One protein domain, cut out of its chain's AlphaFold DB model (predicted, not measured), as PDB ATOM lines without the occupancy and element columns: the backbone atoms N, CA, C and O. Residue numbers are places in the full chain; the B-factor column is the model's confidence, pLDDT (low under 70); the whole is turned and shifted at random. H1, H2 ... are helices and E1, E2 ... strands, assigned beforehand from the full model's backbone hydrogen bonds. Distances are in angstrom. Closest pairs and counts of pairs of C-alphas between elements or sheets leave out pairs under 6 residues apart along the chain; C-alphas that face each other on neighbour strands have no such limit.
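This is residues 174 to 314 of the 407 residues of the protein "CGNR zinc finger domain-containing protein" of Propionispora hippei DSM 15287 (UniProt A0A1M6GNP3). One long helix, H5, runs through the core, with H4 crossing it on one side, H7 crossing its first half on the opposite side, and H6 at its last residues. Two small hairpins lie on opposite sides of this helical core, E1 and E2 near the last residues of H4 and E3 and E4 out to the side of the last part of H5, where the C-alphas of Gln 269 and Ile 275 are 6.9 A apart, and two long stretches without named elements, residues 178 to 200 and 226 to 240, loop round the outside. The printed part has 141 residues, with seven named helices and four named strands in the order H1 E1 E2 H2 H3 H4 H5 E3 E4 H6 H7; each hairpin is an antiparallel sheet of two strands, and the class is mostly helix. It is compact, with a radius of gyration of the C-alphas of 15.5 A and spans of 48 by 38 by 32 A.

H1, residues 174 to 177, begins at C-alpha 174 (18.926, -6.355, 40.055). E1 is residues 201 to 204, 9.4 A long, and E2 is residues 213 to 216, 9.3 A. H2, residues 217 to 220, and H3, residues 222 to 225, are short. H4, residues 241 to 250, measures 14.3 A. H5, residues 256 to 272, measures 23.1 A and begins at C-alpha 256 (6.123, -12.041, 48.279). E3 is residues 275 to 278 and E4 residues 284 to 286. H6, residues 291 to 298, measures 10.1 A; H7, residues 301 to 314, measures 19.9 A and ends at C-alpha 314 (18.525, -10.489, 53.889).

H5 is the hub, and its helix packing is mostly crossed. It touches H4 at a steep tilt of 51 degrees, opposite ways, closest at the C-alphas of Ile 244 and Val 262, 5.9 A. With residues 257 to 264 alone it touches H7, at a steep tilt of 48 degrees, closest at C-alphas 261 and 310, 6.5 A. With residues 271 to 272 alone it touches H6, at 60 degrees, also steep, closest at C-alphas 272 and 294, 5.1 A. H6 and H7 are apart. H1 is close to H4 but not clearly touching, with C-alphas 176 and 243 5.6 A apart; the same holds for H2, C-alphas 220 and 245 at 7.2 A, and H3, C-alphas 223 and 242 at 6.8 A. In the hairpin of E1 and E2, N 202 and O 215 are 2.8 A apart, within hydrogen-bond range; in that of E3 and E4, N 276 and O 285 are 2.9 A apart. Residues 189 to 190 pair antiparallel with residues 201 to 202 of E1. Every O i to N i+4 pair is within hydrogen-bond range in H4, H5, H6 and H7; H1, H2 and H3 are too short for such a pair.

The C-alphas farthest apart, Val 195 and Cys 281, are 49.9 A apart. The printed part has no cut. The links H1 to E1 and H3 to H4 are long. Mean pLDDT of the printed part is 85.2; residues 193 to 199, 222 to 233 and 280 to 282 are under 70.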
ATOM      1  N   GLN A 174      19.186  -6.025  41.461       90.56
ATOM      2  CA  GLN A 174      18.926  -6.355  40.055       90.56
ATOM      3  C   GLN A 174      17.629  -5.719  39.547       90.56
ATOM      4  O   GLN A 174      17.612  -5.191  38.440       90.56
ATOM      5  N   TYR A 175      16.559  -5.744  40.346       92.69
ATOM      6  CA  TYR A 175      15.296  -5.108  39.985       92.69
ATOM      7  C   TYR A 175      15.470  -3.611  39.800       92.69
ATOM      8  O   TYR A 175      15.071  -3.099  38.765       92.69
ATOM      9  N   ILE A 176      16.132  -2.930  40.736       91.25
ATOM     10  CA  ILE A 176      16.405  -1.493  40.635       91.25
ATOM     11  C   ILE A 176      17.220  -1.187  39.375       91.25
ATOM     12  O   ILE A 176      16.802  -0.375  38.560       91.25
ATOM     13  N   LYS A 177      18.339  -1.892  39.162       89.81
ATOM     14  CA  LYS A 177      19.224  -1.654  38.012       89.81
ATOM     15  C   LYS A 177      18.542  -1.883  36.659       89.81
ATOM     16  O   LYS A 177      18.886  -1.218  35.689       89.81
ATOM     17  N   ASN A 178      17.606  -2.828  36.600       90.25
ATOM     18  CA  ASN A 178      16.926  -3.226  35.369       90.25
ATOM     19  C   ASN A 178      15.507  -2.644  35.251       90.25
ATOM     20  O   ASN A 178      14.758  -3.077  34.377       90.25
ATOM     21  N   THR A 179      15.105  -1.725  36.135       89.88
ATOM     22  CA  THR A 179      13.767  -1.124  36.077       89.88
ATOM     23  C   THR A 179      13.667  -0.223  34.852       89.88
ATOM     24  O   THR A 179      14.369   0.780  34.749       89.88
ATOM     25  N   ASP A 180      12.762  -0.563  33.936       87.00
ATOM     26  CA  ASP A 180      12.397   0.309  32.825       87.00
ATOM     27  C   ASP A 180      11.296   1.273  33.269       87.00
ATOM     28  O   ASP A 180      10.110   0.941  33.261       87.00
ATOM     29  N   LEU A 181      11.706   2.488  33.631       84.94
ATOM     30  CA  LEU A 181      10.812   3.551  34.092       84.94
ATOM     31  C   LEU A 181       9.799   4.005  33.022       84.94
ATOM     32  O   LEU A 181       8.850   4.704  33.372       84.94
ATOM     33  N   SER A 182       9.978   3.614  31.753       80.62
ATOM     34  CA  SER A 182       9.035   3.906  30.665       80.62
ATOM     35  C   SER A 182       7.912   2.875  30.523       80.62
ATOM     36  O   SER A 182       6.891   3.167  29.899       80.62
ATOM     37  N   SER A 183       8.079   1.687  31.110       80.81
ATOM     38  CA  SER A 183       7.051   0.649  31.098       80.81
ATOM     39  C   SER A 183       5.899   1.014  32.035       80.81
ATOM     40  O   SER A 183       6.106   1.603  33.092       80.81
ATOM     41  N   ASP A 184       4.660   0.698  31.675       81.19
ATOM     42  CA  ASP A 184       3.534   0.933  32.576       81.19
ATOM     43  C   ASP A 184       2.589  -0.259  32.560       81.19
ATOM     44  O   ASP A 184       2.445  -0.932  31.537       81.19
ATOM     45  N   ASN A 185       1.988  -0.556  33.707       80.31
ATOM     46  CA  ASN A 185       0.982  -1.600  33.783       80.31
ATOM     47  C   ASN A 185      -0.418  -1.050  33.494       80.31
ATOM     48  O   ASN A 185      -0.724   0.116  33.736       80.31
ATOM     49  N   ASP A 186      -1.305  -1.932  33.037       79.69
ATOM     50  CA  ASP A 186      -2.705  -1.599  32.759       79.69
ATOM     51  C   ASP A 186      -3.558  -1.604  34.045       79.69
ATOM     52  O   ASP A 186      -4.652  -2.176  34.088       79.69
ATOM     53  N   LEU A 187      -3.050  -1.017  35.139       85.62
ATOM     54  CA  LEU A 187      -3.837  -0.882  36.364       85.62
ATOM     55  C   LEU A 187      -5.035   0.053  36.136       85.62
ATOM     56  O   LEU A 187      -4.867   1.139  35.575       85.62
ATOM     57  N   PRO A 188      -6.236  -0.309  36.627       85.50
ATOM     58  CA  PRO A 188      -7.393   0.568  36.551       85.50
ATOM     59  C   PRO A 188      -7.143   1.902  37.256       85.50
ATOM     60  O   PRO A 188      -6.619   1.954  38.372       85.50
ATOM     61  N   ILE A 189      -7.578   2.977  36.604       87.06
ATOM     62  CA  ILE A 189      -7.521   4.337  37.131       87.06
ATOM     63  C   ILE A 189      -8.872   4.661  37.757       87.06
ATOM     64  O   ILE A 189      -9.913   4.544  37.105       87.06
ATOM     65  N   TYR A 190      -8.856   5.094  39.012       85.25
ATOM     66  CA  TYR A 190     -10.062   5.456  39.741       85.25
ATOM     67  C   TYR A 190     -10.183   6.979  39.861       85.25
ATOM     68  O   TYR A 190      -9.200   7.647  40.195       85.25
ATOM     69  N   PRO A 191     -11.379   7.549  39.630       80.50
ATOM     70  CA  PRO A 191     -11.629   8.957  39.897       80.50
ATOM     71  C   PRO A 191     -11.730   9.203  41.411       80.50
ATOM     72  O   PRO A 191     -12.346   8.421  42.145       80.50
ATOM     73  N   SER A 192     -11.152  10.303  41.891       70.00
ATOM     74  CA  SER A 192     -11.496  10.867  43.200       70.00
ATOM     75  C   SER A 192     -12.828  11.624  43.121       70.00
ATOM     76  O   SER A 192     -13.364  11.884  42.046       70.00
ATOM     77  N   LYS A 193     -13.414  11.913  44.287       63.78
ATOM     78  CA  LYS A 193     -14.711  12.590  44.417       63.78
ATOM     79  C   LYS A 193     -14.652  14.090  44.090       63.78
ATOM     80  O   LYS A 193     -15.708  14.720  44.077       63.78
ATOM     81  N   GLU A 194     -13.473  14.648  43.824       58.72
ATOM     82  CA  GLU A 194     -13.287  16.047  43.431       58.72
ATOM     83  C   GLU A 194     -13.015  16.139  41.919       58.72
ATOM     84  O   GLU A 194     -12.405  15.261  41.318       58.72
ATOM     85  N   VAL A 195     -13.582  17.161  41.277       53.91
ATOM     86  CA  VAL A 195     -13.904  17.226  39.833       53.91
ATOM     87  C   VAL A 195     -12.673  17.436  38.921       53.91
ATOM     88  O   VAL A 195     -12.819  17.533  37.705       53.91
ATOM     89  N   ASP A 196     -11.456  17.429  39.471       58.31
ATOM     90  CA  ASP A 196     -10.226  17.723  38.730       58.31
ATOM     91  C   ASP A 196      -9.435  16.457  38.346       58.31
ATOM     92  O   ASP A 196      -9.270  15.512  39.117       58.31
ATOM     93  N   ALA A 197      -8.882  16.446  37.126       55.00
ATOM     94  CA  ALA A 197      -8.092  15.333  36.579       55.00
ATOM     95  C   ALA A 197      -6.813  15.008  37.386       55.00
ATOM     96  O   ALA A 197      -6.223  13.945  37.207       55.00
ATOM     97  N   THR A 198      -6.397  15.900  38.287       57.62
ATOM     98  CA  THR A 198      -5.255  15.745  39.204       57.62
ATOM     99  C   THR A 198      -5.514  14.775  40.353       57.62
ATOM    100  O   THR A 198      -4.591  14.431  41.085       57.62
ATOM    101  N   ASP A 199      -6.754  14.323  40.497       68.12
ATOM    102  CA  ASP A 199      -7.229  13.601  41.669       68.12
ATOM    103  C   ASP A 199      -7.468  12.102  41.366       68.12
ATOM    104  O   ASP A 199      -8.015  11.338  42.158       68.12
ATOM    105  N   GLN A 200      -7.017  11.642  40.195       84.81
ATOM    106  CA  GLN A 200      -7.004  10.227  39.822       84.81
ATOM    107  C   GLN A 200      -5.991   9.436  40.660       84.81
ATOM    108  O   GLN A 200      -4.914   9.936  40.995       84.81
ATOM    109  N   TYR A 201      -6.310   8.180  40.978       88.94
ATOM    110  CA  TYR A 201      -5.424   7.297  41.741       88.94
ATOM    111  C   TYR A 201      -5.484   5.841  41.273       88.94
ATOM    112  O   TYR A 201      -6.469   5.384  40.688       88.94
ATOM    113  N   PHE A 202      -4.419   5.107  41.581       91.00
ATOM    114  CA  PHE A 202      -4.337   3.655  41.467       91.00
ATOM    115  C   PHE A 202      -4.626   3.014  42.827       91.00
ATOM    116  O   PHE A 202      -4.222   3.544  43.865       91.00
ATOM    117  N   LEU A 203      -5.295   1.860  42.826       92.19
ATOM    118  CA  LEU A 203      -5.399   0.999  44.006       92.19
ATOM    119  C   LEU A 203      -4.314  -0.069  43.934       92.19
ATOM    120  O   LEU A 203      -4.302  -0.888  43.015       92.19
ATOM    121  N   ILE A 204      -3.397  -0.036  44.896       93.50
ATOM    122  CA  ILE A 204      -2.257  -0.947  44.952       93.50
ATOM    123  C   ILE A 204      -2.382  -1.820  46.201       93.50
ATOM    124  O   ILE A 204      -2.411  -1.273  47.304       93.50
ATOM    125  N   PRO A 205      -2.395  -3.157  46.067       91.75
ATOM    126  CA  PRO A 205      -2.329  -4.048  47.217       91.75
ATOM    127  C   PRO A 205      -1.065  -3.787  48.044       91.75
ATOM    128  O   PRO A 205       0.046  -3.755  47.504       91.75
ATOM    129  N   ASP A 206      -1.239  -3.609  49.351       92.88
ATOM    130  CA  ASP A 206      -0.162  -3.290  50.289       92.88
ATOM    131  C   ASP A 206      -0.196  -4.241  51.490       92.88
ATOM    132  O   ASP A 206      -1.061  -4.166  52.373       92.88
ATOM    133  N   GLY A 207       0.777  -5.152  51.521       90.44
ATOM    134  CA  GLY A 207       0.914  -6.156  52.569       90.44
ATOM    135  C   GLY A 207       1.410  -5.609  53.909       90.44
ATOM    136  O   GLY A 207       1.267  -6.289  54.925       90.44
ATOM    137  N   ILE A 208       1.971  -4.397  53.953       91.25
ATOM    138  CA  ILE A 208       2.505  -3.788  55.181       91.25
ATOM    139  C   ILE A 208       1.419  -3.028  55.935       91.25
ATOM    140  O   ILE A 208       1.346  -3.120  57.164       91.25
ATOM    141  N   LYS A 209       0.581  -2.259  55.235       87.56
ATOM    142  CA  LYS A 209      -0.532  -1.531  55.870       87.56
ATOM    143  C   LYS A 209      -1.831  -2.339  55.911       87.56
ATOM    144  O   LYS A 209      -2.714  -2.004  56.700       87.56
ATOM    145  N   GLY A 210      -1.928  -3.422  55.137       81.94
ATOM    146  CA  GLY A 210      -3.027  -4.393  55.190       81.94
ATOM    147  C   GLY A 210      -4.311  -3.959  54.478       81.94
ATOM    148  O   GLY A 210      -5.305  -4.672  54.554       81.94
ATOM    149  N   ASN A 211      -4.293  -2.813  53.797       87.31
ATOM    150  CA  ASN A 211      -5.376  -2.304  52.958       87.31
ATOM    151  C   ASN A 211      -4.781  -1.800  51.645       87.31
ATOM    152  O   ASN A 211      -3.613  -1.423  51.622       87.31
ATOM    153  N   ASP A 212      -5.592  -1.717  50.592       90.44
ATOM    154  CA  ASP A 212      -5.142  -1.135  49.329       90.44
ATOM    155  C   ASP A 212      -4.688   0.320  49.522       90.44
ATOM    156  O   ASP A 212      -5.401   1.156  50.091       90.44
ATOM    157  N   TYR A 213      -3.492   0.622  49.027       92.62
ATOM    158  CA  TYR A 213      -2.918   1.956  49.022       92.62
ATOM    159  C   TYR A 213      -3.452   2.749  47.828       92.62
ATOM    160  O   TYR A 213      -3.420   2.280  46.688       92.62
ATOM    161  N   LYS A 214      -3.921   3.971  48.088       91.88
ATOM    162  CA  LYS A 214      -4.340   4.917  47.048       91.88
ATOM    163  C   LYS A 214      -3.131   5.714  46.581       91.88
ATOM    164  O   LYS A 214      -2.765   6.695  47.217       91.88
ATOM    165  N   LEU A 215      -2.520   5.287  45.481       90.81
ATOM    166  CA  LEU A 215      -1.412   6.017  44.871       90.81
ATOM    167  C   LEU A 215      -1.960   7.041  43.883       90.81
ATOM    168  O   LEU A 215      -2.386   6.680  42.785       90.81
ATOM    169  N   TYR A 216      -1.950   8.310  44.272       87.62
ATOM    170  CA  TYR A 216      -2.425   9.396  43.421       87.62
ATOM    171  C   TYR A 216      -1.504   9.622  42.221       87.62
ATOM    172  O   TYR A 216      -0.285   9.452  42.298       87.62
ATOM    173  N   PHE A 217      -2.077  10.066  41.103       83.44
ATOM    174  CA  PHE A 217      -1.323  10.433  39.901       83.44
ATOM    175  C   PHE A 217      -0.278  11.508  40.208       83.44
ATOM    176  O   PHE A 217       0.851  11.421  39.732       83.44
ATOM    177  N   THR A 218      -0.624  12.467  41.066       77.31
ATOM    178  CA  THR A 218       0.262  13.523  41.573       77.31
ATOM    179  C   THR A 218       1.332  13.023  42.552       77.31
ATOM    180  O   THR A 218       2.301  13.723  42.817       77.31
ATOM    181  N   GLU A 219       1.225  11.802  43.067       78.50
ATOM    182  CA  GLU A 219       2.304  11.163  43.831       78.50
ATOM    183  C   GLU A 219       3.198  10.291  42.943       78.50
ATOM    184  O   GLU A 219       4.351  10.025  43.291       78.50
ATOM    185  N   TYR A 220       2.674   9.803  41.817       82.00
ATOM    186  CA  TYR A 220       3.388   8.912  40.910       82.00
ATOM    187  C   TYR A 220       4.158   9.667  39.818       82.00
ATOM    188  O   TYR A 220       5.361   9.464  39.673       82.00
ATOM    189  N   TYR A 221       3.491  10.559  39.079       75.38
ATOM    190  CA  TYR A 221       4.048  11.234  37.899       75.38
ATOM    191  C   TYR A 221       4.912  12.474  38.199       75.38
ATOM    192  O   TYR A 221       5.904  12.665  37.494       75.38
ATOM    193  N   PRO A 222       4.636  13.301  39.228       60.25
ATOM    194  CA  PRO A 222       5.500  14.435  39.583       60.25
ATOM    195  C   PRO A 222       6.912  14.030  40.000       60.25
ATOM    196  O   PRO A 222       7.850  14.781  39.771       60.25
ATOM    197  N   GLY A 223       7.106  12.785  40.454       54.16
ATOM    198  CA  GLY A 223       8.440  12.213  40.628       54.16
ATOM    199  C   GLY A 223       9.275  12.153  39.340       54.16
ATOM    200  O   GLY A 223      10.480  12.025  39.432       54.16
ATOM    201  N   PHE A 224       8.691  12.259  38.147       56.31
ATOM    202  CA  PHE A 224       9.431  12.211  36.879       56.31
ATOM    203  C   PHE A 224       9.514  13.570  36.167       56.31
ATOM    204  O   PHE A 224      10.374  13.749  35.307       56.31
ATOM    205  N   ASN A 225       8.645  14.521  36.533       57.38
ATOM    206  CA  ASN A 225       8.471  15.794  35.826       57.38
ATOM    207  C   ASN A 225       8.852  17.030  36.658       57.38
ATOM    208  O   ASN A 225       9.127  18.080  36.072       57.38
ATOM    209  N   ASP A 226       8.877  16.931  37.991       65.00
ATOM    210  CA  ASP A 226       9.353  18.022  38.840       65.00
ATOM    211  C   ASP A 226      10.876  18.087  38.795       65.00
ATOM    212  O   ASP A 226      11.564  17.064  38.845       65.00
ATOM    213  N   THR A 227      11.410  19.304  38.720       64.00
ATOM    214  CA  THR A 227      12.853  19.538  38.683       64.00
ATOM    215  C   THR A 227      13.339  20.253  39.936       64.00
ATOM    216  O   THR A 227      12.635  21.068  40.536       64.00
ATOM    217  N   ASP A 228      14.560  19.930  40.357       68.06
ATOM    218  CA  ASP A 228      15.301  20.710  41.335       68.06
ATOM    219  C   ASP A 228      15.640  22.110  40.763       68.06
ATOM    220  O   ASP A 228      15.463  22.363  39.567       68.06
ATOM    221  N   PRO A 229      16.155  23.052  41.576       66.62
ATOM    222  CA  PRO A 229      16.529  24.386  41.094       66.62
ATOM    223  C   PRO A 229      17.579  24.409  39.966       66.62
ATOM    224  O   PRO A 229      17.831  25.472  39.399       66.62
ATOM    225  N   PHE A 230      18.210  23.273  39.660       65.19
ATOM    226  CA  PHE A 230      19.205  23.102  38.603       65.19
ATOM    227  C   PHE A 230      18.632  22.410  37.355       65.19
ATOM    228  O   PHE A 230      19.373  22.191  36.398       65.19
ATOM    229  N   GLY A 231      17.332  22.097  37.334       65.19
ATOM    230  CA  GLY A 231      16.664  21.448  36.207       65.19
ATOM    231  C   GLY A 231      16.800  19.921  36.176       65.19
ATOM    232  O   GLY A 231      16.392  19.313  35.188       65.19
ATOM    233  N   ASN A 232      17.356  19.283  37.215       64.94
ATOM    234  CA  ASN A 232      17.416  17.817  37.300       64.94
ATOM    235  C   ASN A 232      16.104  17.267  37.860       64.94
ATOM    236  O   ASN A 232      15.534  17.917  38.733       64.94
ATOM    237  N   PRO A 233      15.655  16.059  37.471       68.31
ATOM    238  CA  PRO A 233      14.501  15.431  38.104       68.31
ATOM    239  C   PRO A 233      14.660  15.386  39.629       68.31
ATOM    240  O   PRO A 233      15.727  15.030  40.149       68.31
ATOM    241  N   LEU A 234      13.614  15.783  40.349       71.19
ATOM    242  CA  LEU A 234      13.590  15.780  41.807       71.19
ATOM    243  C   LEU A 234      13.900  14.364  42.315       71.19
ATOM    244  O   LEU A 234      13.348  13.403  41.798       71.19
ATOM    245  N   HIS A 235      14.760  14.220  43.326       75.00
ATOM    246  CA  HIS A 235      15.183  12.916  43.869       75.00
ATOM    247  C   HIS A 235      15.994  12.013  42.915       75.00
ATOM    248  O   HIS A 235      16.298  10.882  43.284       75.00
ATOM    249  N   SER A 236      16.467  12.521  41.770       70.00
ATOM    250  CA  SER A 236      17.365  11.782  40.855       70.00
ATOM    251  C   SER A 236      18.665  11.286  41.501       70.00
ATOM    252  O   SER A 236      19.256  10.311  41.045       70.00
ATOM    253  N   ASN A 237      19.115  11.947  42.570       75.62
ATOM    254  CA  ASN A 237      20.301  11.558  43.334       75.62
ATOM    255  C   ASN A 237      19.982  10.660  44.540       75.62
ATOM    256  O   ASN A 237      20.905  10.232  45.231       75.62
ATOM    257  N   ASP A 238      18.702  10.408  44.830       86.06
ATOM    258  CA  ASP A 238      18.294   9.557  45.941       86.06
ATOM    259  C   ASP A 238      18.265   8.087  45.506       86.06
ATOM    260  O   ASP A 238      17.815   7.730  44.418       86.06
ATOM    261  N   ILE A 239      18.753   7.210  46.379       87.69
ATOM    262  CA  ILE A 239      18.921   5.785  46.113       87.69
ATOM    263  C   ILE A 239      17.577   5.154  45.769       87.69
ATOM    264  O   ILE A 239      16.711   4.988  46.636       87.69
ATOM    265  N   ALA A 240      17.479   4.726  44.511       88.94
ATOM    266  CA  ALA A 240      16.392   3.929  43.966       88.94
ATOM    267  C   ALA A 240      14.996   4.562  44.131       88.94
ATOM    268  O   ALA A 240      14.005   3.837  44.205       88.94
ATOM    269  N   PHE A 241      14.901   5.892  44.261       90.19
ATOM    270  CA  PHE A 241      13.638   6.549  44.606       90.19
ATOM    271  C   PHE A 241      12.561   6.353  43.533       90.19
ATOM    272  O   PHE A 241      11.429   5.963  43.838       90.19
ATOM    273  N   HIS A 242      12.916   6.586  42.269       87.94
ATOM    274  CA  HIS A 242      11.994   6.415  41.149       87.94
ATOM    275  C   HIS A 242      11.721   4.938  40.879       87.94
ATOM    276  O   HIS A 242      10.575   4.551  40.663       87.94
ATOM    277  N   GLU A 243      12.754   4.104  40.964       91.75
ATOM    278  CA  GLU A 243      12.695   2.669  40.713       91.75
ATOM    279  C   GLU A 243      11.793   1.972  41.729       91.75
ATOM    280  O   GLU A 243      10.926   1.195  41.347       91.75
ATOM    281  N   ILE A 244      11.917   2.280  43.022       94.06
ATOM    282  CA  ILE A 244      11.076   1.682  44.068       94.06
ATOM    283  C   ILE A 244       9.616   2.104  43.901       94.06
ATOM    284  O   ILE A 244       8.725   1.263  44.019       94.06
ATOM    285  N   ARG A 245       9.350   3.377  43.587       92.62
ATOM    286  CA  ARG A 245       7.988   3.866  43.316       92.62
ATOM    287  C   ARG A 245       7.383   3.198  42.085       92.62
ATOM    288  O   ARG A 245       6.225   2.785  42.111       92.62
ATOM    289  N   HIS A 246       8.180   3.049  41.036       92.00
ATOM    290  CA  HIS A 246       7.787   2.362  39.819       92.00
ATOM    291  C   HIS A 246       7.493   0.879  40.076       92.00
ATOM    292  O   HIS A 246       6.420   0.394  39.735       92.00
ATOM    293  N   LEU A 247       8.390   0.164  40.759       94.19
ATOM    294  CA  LEU A 247       8.190  -1.234  41.152       94.19
ATOM    295  C   LEU A 247       6.975  -1.395  42.079       94.19
ATOM    296  O   LEU A 247       6.269  -2.400  41.991       94.19
ATOM    297  N   PHE A 248       6.697  -0.417  42.947       94.25
ATOM    298  CA  PHE A 248       5.546  -0.466  43.846       94.25
ATOM    299  C   PHE A 248       4.221  -0.502  43.077       94.25
ATOM    300  O   PHE A 248       3.348  -1.298  43.431       94.25
ATOM    301  N   LYS A 249       4.103   0.294  42.009       92.69
ATOM    302  CA  LYS A 249       2.938   0.304  41.117       92.69
ATOM    303  C   LYS A 249       2.936  -0.877  40.144       92.69
ATOM    304  O   LYS A 249       1.930  -1.572  40.030       92.69
ATOM    305  N   ASN A 250       4.051  -1.098  39.449       91.94
ATOM    306  CA  ASN A 250       4.089  -1.928  38.244       91.94
ATOM    307  C   ASN A 250       4.403  -3.401  38.506       91.94
ATOM    308  O   ASN A 250       3.926  -4.277  37.787       91.94
ATOM    309  N   ALA A 251       5.147  -3.705  39.570       91.81
ATOM    310  CA  ALA A 251       5.687  -5.038  39.812       91.81
ATOM    311  C   ALA A 251       4.865  -5.832  40.849       91.81
ATOM    312  O   ALA A 251       5.401  -6.392  41.807       91.81
ATOM    313  N   LEU A 252       3.541  -5.907  40.654       91.19
ATOM    314  CA  LEU A 252       2.625  -6.617  41.568       91.19
ATOM    315  C   LEU A 252       2.858  -8.137  41.606       91.19
ATOM    316  O   LEU A 252       2.554  -8.785  42.602       91.19
ATOM    317  N   GLY A 253       3.416  -8.704  40.531       90.75
ATOM    318  CA  GLY A 253       3.745 -10.129  40.422       90.75
ATOM    319  C   GLY A 253       5.087 -10.531  41.043       90.75
ATOM    320  O   GLY A 253       5.504 -11.679  40.876       90.75
ATOM    321  N   LEU A 254       5.795  -9.612  41.715       93.31
ATOM    322  CA  LEU A 254       7.030  -9.957  42.420       93.31
ATOM    323  C   LEU A 254       6.766 -11.035  43.479       93.31
ATOM    324  O   LEU A 254       5.703 -11.038  44.106       93.31
ATOM    325  N   PRO A 255       7.733 -11.937  43.736       94.56
ATOM    326  CA  PRO A 255       7.553 -12.905  44.799       94.56
ATOM    327  C   PRO A 255       7.365 -12.186  46.150       94.56
ATOM    328  O   PRO A 255       7.913 -11.098  46.349       94.56
ATOM    329  N   PRO A 256       6.608 -12.769  47.102       93.12
ATOM    330  CA  PRO A 256       6.123 -12.041  48.279       93.12
ATOM    331  C   PRO A 256       7.208 -11.352  49.114       93.12
ATOM    332  O   PRO A 256       6.975 -10.285  49.674       93.12
ATOM    333  N   ARG A 257       8.407 -11.943  49.195       92.19
ATOM    334  CA  ARG A 257       9.525 -11.381  49.966       92.19
ATOM    335  C   ARG A 257      10.092 -10.135  49.296       92.19
ATOM    336  O   ARG A 257      10.323  -9.131  49.954       92.19
ATOM    337  N   GLU A 258      10.311 -10.192  47.990       94.44
ATOM    338  CA  GLU A 258      10.809  -9.078  47.197       94.44
ATOM    339  C   GLU A 258       9.755  -7.967  47.102       94.44
ATOM    340  O   GLU A 258      10.102  -6.794  47.234       94.44
ATOM    341  N   ARG A 259       8.467  -8.328  47.002       95.50
ATOM    342  CA  ARG A 259       7.350  -7.382  47.091       95.50
ATOM    343  C   ARG A 259       7.339  -6.639  48.429       95.50
ATOM    344  O   ARG A 259       7.291  -5.415  48.424       95.50
ATOM    345  N   GLN A 260       7.482  -7.344  49.553       96.19
ATOM    346  CA  GLN A 260       7.540  -6.727  50.885       96.19
ATOM    347  C   GLN A 260       8.684  -5.705  51.008       96.19
ATOM    348  O   GLN A 260       8.521  -4.667  51.647       96.19
ATOM    349  N   VAL A 261       9.841  -5.969  50.388       96.94
ATOM    350  CA  VAL A 261      10.960  -5.014  50.359       96.94
ATOM    351  C   VAL A 261      10.573  -3.746  49.591       96.94
ATOM    352  O   VAL A 261      10.813  -2.648  50.091       96.94
ATOM    353  N   VAL A 262       9.949  -3.883  48.415       96.81
ATOM    354  CA  VAL A 262       9.474  -2.736  47.619       96.81
ATOM    355  C   VAL A 262       8.455  -1.910  48.405       96.81
ATOM    356  O   VAL A 262       8.625  -0.701  48.528       96.81
ATOM    357  N   GLU A 263       7.440  -2.551  48.988       96.31
ATOM    358  CA  GLU A 263       6.411  -1.883  49.799       96.31
ATOM    359  C   GLU A 263       7.028  -1.135  50.986       96.31
ATOM    360  O   GLU A 263       6.708   0.026  51.239       96.31
ATOM    361  N   PHE A 264       7.970  -1.771  51.692       97.44
ATOM    362  CA  PHE A 264       8.623  -1.168  52.851       97.44
ATOM    363  C   PHE A 264       9.384   0.095  52.465       97.44
ATOM    364  O   PHE A 264       9.237   1.133  53.114       97.44
ATOM    365  N   PHE A 265      10.202   0.023  51.413       96.56
ATOM    366  CA  PHE A 265      10.987   1.177  51.005       96.56
ATOM    367  C   PHE A 265      10.146   2.259  50.331       96.56
ATOM    368  O   PHE A 265      10.460   3.433  50.515       96.56
ATOM    369  N   PHE A 266       9.055   1.903  49.649       95.19
ATOM    370  CA  PHE A 266       8.094   2.873  49.132       95.19
ATOM    371  C   PHE A 266       7.513   3.733  50.263       95.19
ATOM    372  O   PHE A 266       7.603   4.963  50.211       95.19
ATOM    373  N   HIS A 267       6.998   3.098  51.322       95.25
ATOM    374  CA  HIS A 267       6.469   3.805  52.495       95.25
ATOM    375  C   HIS A 267       7.551   4.580  53.230       95.25
ATOM    376  O   HIS A 267       7.358   5.736  53.595       95.25
ATOM    377  N   PHE A 268       8.728   3.980  53.414       95.38
ATOM    378  CA  PHE A 268       9.833   4.657  54.081       95.38
ATOM    379  C   PHE A 268      10.240   5.940  53.338       95.38
ATOM    380  O   PHE A 268      10.368   7.000  53.954       95.38
ATOM    381  N   GLN A 269      10.426   5.872  52.020       92.81
ATOM    382  CA  GLN A 269      10.883   7.019  51.239       92.81
ATOM    383  C   GLN A 269       9.790   8.079  51.042       92.81
ATOM    384  O   GLN A 269      10.102   9.272  51.037       92.81
ATOM    385  N   SER A 270       8.518   7.676  50.954       90.31
ATOM    386  CA  SER A 270       7.380   8.598  50.818       90.31
ATOM    387  C   SER A 270       7.043   9.292  52.146       90.31
ATOM    388  O   SER A 270       7.058  10.528  52.243       90.31
ATOM    389  N   ASP A 271       6.828   8.507  53.205       91.38
ATOM    390  CA  ASP A 271       6.306   9.005  54.477       91.38
ATOM    391  C   ASP A 271       7.395   9.535  55.401       91.38
ATOM    392  O   ASP A 271       7.161  10.506  56.122       91.38
ATOM    393  N   ILE A 272       8.591   8.944  55.384       92.50
ATOM    394  CA  ILE A 272       9.677   9.314  56.299       92.50
ATOM    395  C   ILE A 272      10.677  10.207  55.581       92.50
ATOM    396  O   ILE A 272      10.678  11.414  55.809       92.50
ATOM    397  N   SER A 273      11.515   9.650  54.712       91.69
ATOM    398  CA  SER A 273      12.434  10.435  53.889       91.69
ATOM    399  C   SER A 273      13.061   9.579  52.795       91.69
ATOM    400  O   SER A 273      13.484   8.456  53.086       91.69
ATOM    401  N   PRO A 274      13.265  10.137  51.590       91.06
ATOM    402  CA  PRO A 274      14.167   9.550  50.610       91.06
ATOM    403  C   PRO A 274      15.589   9.417  51.178       91.06
ATOM    404  O   PRO A 274      15.984  10.143  52.106       91.06
ATOM    405  N   ILE A 275      16.332   8.442  50.651       91.69
ATOM    406  CA  ILE A 275      17.683   8.083  51.090       91.69
ATOM    407  C   ILE A 275      18.670   8.630  50.058       91.69
ATOM    408  O   ILE A 275      18.782   8.054  48.986       91.69
ATOM    409  N   CYS A 276      19.426   9.682  50.370       86.81
ATOM    410  CA  CYS A 276      20.378  10.268  49.417       86.81
ATOM    411  C   CYS A 276      21.559   9.357  49.122       86.81
ATOM    412  O   CYS A 276      22.023   9.239  47.997       86.81
ATOM    413  N   ASN A 277      22.151   8.801  50.176       85.75
ATOM    414  CA  ASN A 277      23.405   8.078  50.052       85.75
ATOM    415  C   ASN A 277      23.617   7.155  51.253       85.75
ATOM    416  O   ASN A 277      23.178   7.450  52.369       85.75
ATOM    417  N   ILE A 278      24.371   6.084  51.032       85.44
ATOM    418  CA  ILE A 278      24.949   5.259  52.082       85.44
ATOM    419  C   ILE A 278      26.369   5.768  52.332       85.44
ATOM    420  O   ILE A 278      27.296   5.528  51.564       85.44
ATOM    421  N   GLY A 279      26.530   6.530  53.410       73.06
ATOM    422  CA  GLY A 279      27.816   7.081  53.809       73.06
ATOM    423  C   GLY A 279      28.822   6.016  54.269       73.06
ATOM    424  O   GLY A 279      28.487   4.832  54.413       73.06
ATOM    425  N   PRO A 280      30.064   6.442  54.570       61.75
ATOM    426  CA  PRO A 280      31.083   5.572  55.153       61.75
ATOM    427  C   PRO A 280      30.540   4.873  56.401       61.75
ATOM    428  O   PRO A 280      29.783   5.472  57.169       61.75
ATOM    429  N   CYS A 281      30.908   3.610  56.615       57.72
ATOM    430  CA  CYS A 281      30.361   2.795  57.708       57.72
ATOM    431  C   CYS A 281      28.832   2.555  57.657       57.72
ATOM    432  O   CYS A 281      28.250   2.141  58.660       57.72
ATOM    433  N   GLY A 282      28.186   2.702  56.490       69.62
ATOM    434  CA  GLY A 282      26.797   2.269  56.274       69.62
ATOM    435  C   GLY A 282      25.743   3.253  56.780       69.62
ATOM    436  O   GLY A 282      24.559   2.932  56.781       69.62
ATOM    437  N   LEU A 283      26.161   4.440  57.228       84.00
ATOM    438  CA  LEU A 283      25.259   5.459  57.749       84.00
ATOM    439  C   LEU A 283      24.405   6.037  56.617       84.00
ATOM    440  O   LEU A 283      24.942   6.616  55.674       84.00
ATOM    441  N   LEU A 284      23.082   5.937  56.727       88.69
ATOM    442  CA  LEU A 284      22.194   6.533  55.733       88.69
ATOM    443  C   LEU A 284      22.121   8.049  55.902       88.69
ATOM    444  O   LEU A 284      21.929   8.560  57.008       88.69
ATOM    445  N   LYS A 285      22.246   8.756  54.780       89.12
ATOM    446  CA  LYS A 285      21.912  10.174  54.662       89.12
ATOM    447  C   LYS A 285      20.515  10.299  54.065       89.12
ATOM    448  O   LYS A 285      20.187   9.586  53.122       89.12
ATOM    449  N   PHE A 286      19.722  11.207  54.616       90.44
ATOM    450  CA  PHE A 286      18.327  11.418  54.241       90.44
ATOM    451  C   PHE A 286      18.143  12.807  53.635       90.44
ATOM    452  O   PHE A 286      18.798  13.751  54.079       90.44
ATOM    453  N   SER A 287      17.244  12.926  52.658       85.88
ATOM    454  CA  SER A 287      17.012  14.180  51.928       85.88
ATOM    455  C   SER A 287      16.228  15.199  52.753       85.88
ATOM    456  O   SER A 287      16.421  16.403  52.599       85.88
ATOM    457  N   LYS A 288      15.348  14.735  53.651       82.56
ATOM    458  CA  LYS A 288      14.514  15.601  54.492       82.56
ATOM    459  C   LYS A 288      15.185  15.905  55.832       82.56
ATOM    460  O   LYS A 288      15.690  15.011  56.514       82.56
ATOM    461  N   SER A 289      15.142  17.171  56.245       83.06
ATOM    462  CA  SER A 289      15.717  17.646  57.513       83.06
ATOM    463  C   SER A 289      14.891  17.251  58.745       83.06
ATOM    464  O   SER A 289      15.448  17.065  59.826       83.06
ATOM    465  N   ASP A 290      13.582  17.048  58.588       87.19
ATOM    466  CA  ASP A 290      12.628  16.667  59.638       87.19
ATOM    467  C   ASP A 290      12.513  15.140  59.840       87.19
ATOM    468  O   ASP A 290      11.598  14.654  60.512       87.19
ATOM    469  N   VAL A 291      13.471  14.360  59.314       87.94
ATOM    470  CA  VAL A 291      13.454  12.885  59.334       87.94
ATOM    471  C   VAL A 291      13.209  12.304  60.727       87.94
ATOM    472  O   VAL A 291      12.520  11.299  60.863       87.94
ATOM    473  N   THR A 292      13.716  12.945  61.783       88.75
ATOM    474  CA  THR A 292      13.550  12.460  63.163       88.75
ATOM    475  C   THR A 292      12.092  12.517  63.622       88.75
ATOM    476  O   THR A 292      11.626  11.613  64.318       88.75
ATOM    477  N   GLU A 293      11.360  13.566  63.253       91.06
ATOM    478  CA  GLU A 293       9.952  13.736  63.621       91.06
ATOM    479  C   GLU A 293       9.063  12.823  62.779       91.06
ATOM    480  O   GLU A 293       8.225  12.097  63.322       91.06
ATOM    481  N   ARG A 294       9.321  12.769  61.467       91.50
ATOM    482  CA  ARG A 294       8.609  11.877  60.545       91.50
ATOM    483  C   ARG A 294       8.817  10.411  60.903       91.50
ATOM    484  O   ARG A 294       7.850   9.660  60.959       91.50
ATOM    485  N   TYR A 295      10.042  10.017  61.246       92.12
ATOM    486  CA  TYR A 295      10.344   8.665  61.712       92.12
ATOM    487  C   TYR A 295       9.524   8.304  62.957       92.12
ATOM    488  O   TYR A 295       8.906   7.246  62.999       92.12
ATOM    489  N   LYS A 296       9.435   9.193  63.956       91.50
ATOM    490  CA  LYS A 296       8.612   8.947  65.156       91.50
ATOM    491  C   LYS A 296       7.123   8.796  64.837       91.50
ATOM    492  O   LYS A 296       6.443   8.040  65.525       91.50
ATOM    493  N   LYS A 297       6.625   9.526  63.837       92.62
ATOM    494  CA  LYS A 297       5.209   9.548  63.457       92.62
ATOM    495  C   LYS A 297       4.805   8.363  62.576       92.62
ATOM    496  O   LYS A 297       3.758   7.775  62.815       92.62
ATOM    497  N   PHE A 298       5.615   8.029  61.572       92.69
ATOM    498  CA  PHE A 298       5.242   7.100  60.498       92.69
ATOM    499  C   PHE A 298       5.917   5.723  60.599       92.69
ATOM    500  O   PHE A 298       5.458   4.770  59.969       92.69
ATOM    501  N   PHE A 299       6.969   5.569  61.416       94.88
ATOM    502  CA  PHE A 299       7.616   4.272  61.648       94.88
ATOM    503  C   PHE A 299       6.877   3.457  62.726       94.88
ATOM    504  O   PHE A 299       7.326   3.286  63.868       94.88
ATOM    505  N   ASP A 300       5.690   2.993  62.350       94.31
ATOM    506  CA  ASP A 300       4.733   2.283  63.195       94.31
ATOM    507  C   ASP A 300       5.077   0.793  63.420       94.31
ATOM    508  O   ASP A 300       6.165   0.304  63.105       94.31
ATOM    509  N   ALA A 301       4.158   0.060  64.058       95.31
ATOM    510  CA  ALA A 301       4.349  -1.347  64.398       95.31
ATOM    511  C   ALA A 301       4.442  -2.264  63.166       95.31
ATOM    512  O   ALA A 301       5.198  -3.242  63.204       95.31
ATOM    513  N   SER A 302       3.726  -1.959  62.079       95.44
ATOM    514  CA  SER A 302       3.795  -2.774  60.866       95.44
ATOM    515  C   SER A 302       5.114  -2.555  60.127       95.44
ATOM    516  O   SER A 302       5.774  -3.535  59.789       95.44
ATOM    517  N   MET A 303       5.589  -1.307  60.024       96.38
ATOM    518  CA  MET A 303       6.919  -0.989  59.480       96.38
ATOM    519  C   MET A 303       8.043  -1.651  60.284       96.38
ATOM    520  O   MET A 303       8.981  -2.212  59.717       96.38
ATOM    521  N   LYS A 304       7.937  -1.645  61.619       96.69
ATOM    522  CA  LYS A 304       8.886  -2.339  62.504       96.69
ATOM    523  C   LYS A 304       8.915  -3.843  62.256       96.69
ATOM    524  O   LYS A 304       9.994  -4.428  62.242       96.69
ATOM    525  N   THR A 305       7.751  -4.463  62.083       96.31
ATOM    526  CA  THR A 305       7.638  -5.908  61.843       96.31
ATOM    527  C   THR A 305       8.197  -6.267  60.467       96.31
ATOM    528  O   THR A 305       9.073  -7.125  60.376       96.31
ATOM    529  N   ALA A 306       7.798  -5.524  59.430       97.19
ATOM    530  CA  ALA A 306       8.301  -5.689  58.071       97.19
ATOM    531  C   ALA A 306       9.830  -5.551  58.006       97.19
ATOM    532  O   ALA A 306      10.493  -6.414  57.436       97.19
ATOM    533  N   LEU A 307      10.416  -4.539  58.663       98.06
ATOM    534  CA  LEU A 307      11.872  -4.374  58.693       98.06
ATOM    535  C   LEU A 307      12.581  -5.589  59.306       98.06
ATOM    536  O   LEU A 307      13.632  -5.993  58.820       98.06
ATOM    537  N   ILE A 308      12.030  -6.180  60.370       97.69
ATOM    538  CA  ILE A 308      12.629  -7.358  61.008       97.69
ATOM    539  C   ILE A 308      12.562  -8.581  60.090       97.69
ATOM    540  O   ILE A 308      13.528  -9.341  60.024       97.69
ATOM    541  N   ASP A 309      11.460  -8.774  59.372       97.00
ATOM    542  CA  ASP A 309      11.309  -9.913  58.464       97.00
ATOM    543  C   ASP A 309      12.157  -9.763  57.196       97.00
ATOM    544  O   ASP A 309      12.813 -10.724  56.775       97.00
ATOM    545  N   ILE A 310      12.266  -8.540  56.668       98.12
ATOM    546  CA  ILE A 310      13.228  -8.192  55.617       98.12
ATOM    547  C   ILE A 310      14.644  -8.477  56.111       98.12
ATOM    548  O   ILE A 310      15.383  -9.202  55.457       98.12
ATOM    549  N   ALA A 311      15.011  -7.996  57.301       97.50
ATOM    550  CA  ALA A 311      16.345  -8.175  57.859       97.50
ATOM    551  C   ALA A 311      16.728  -9.656  58.032       97.50
ATOM    552  O   ALA A 311      17.843 -10.053  57.689       97.50
ATOM    553  N   LYS A 312      15.803 -10.498  58.515       96.19
ATOM    554  CA  LYS A 312      16.001 -11.957  58.601       96.19
ATOM    555  C   LYS A 312      16.183 -12.587  57.221       96.19
ATOM    556  O   LYS A 312      17.031 -13.460  57.056       96.19
ATOM    557  N   THR A 313      15.396 -12.150  56.240       96.25
ATOM    558  CA  THR A 313      15.482 -12.650  54.865       96.25
ATOM    559  C   THR A 313      16.804 -12.245  54.218       96.25
ATOM    560  O   THR A 313      17.482 -13.102  53.664       96.25
ATOM    561  N   THR A 314      17.222 -10.985  54.354       96.94
ATOM    562  CA  THR A 314      18.525 -10.489  53.889       96.94
ATOM    563  C   THR A 314      19.668 -11.287  54.511       96.94
ATOM    564  O   THR A 314      20.554 -11.731  53.788       96.94
TER     565      THR A 314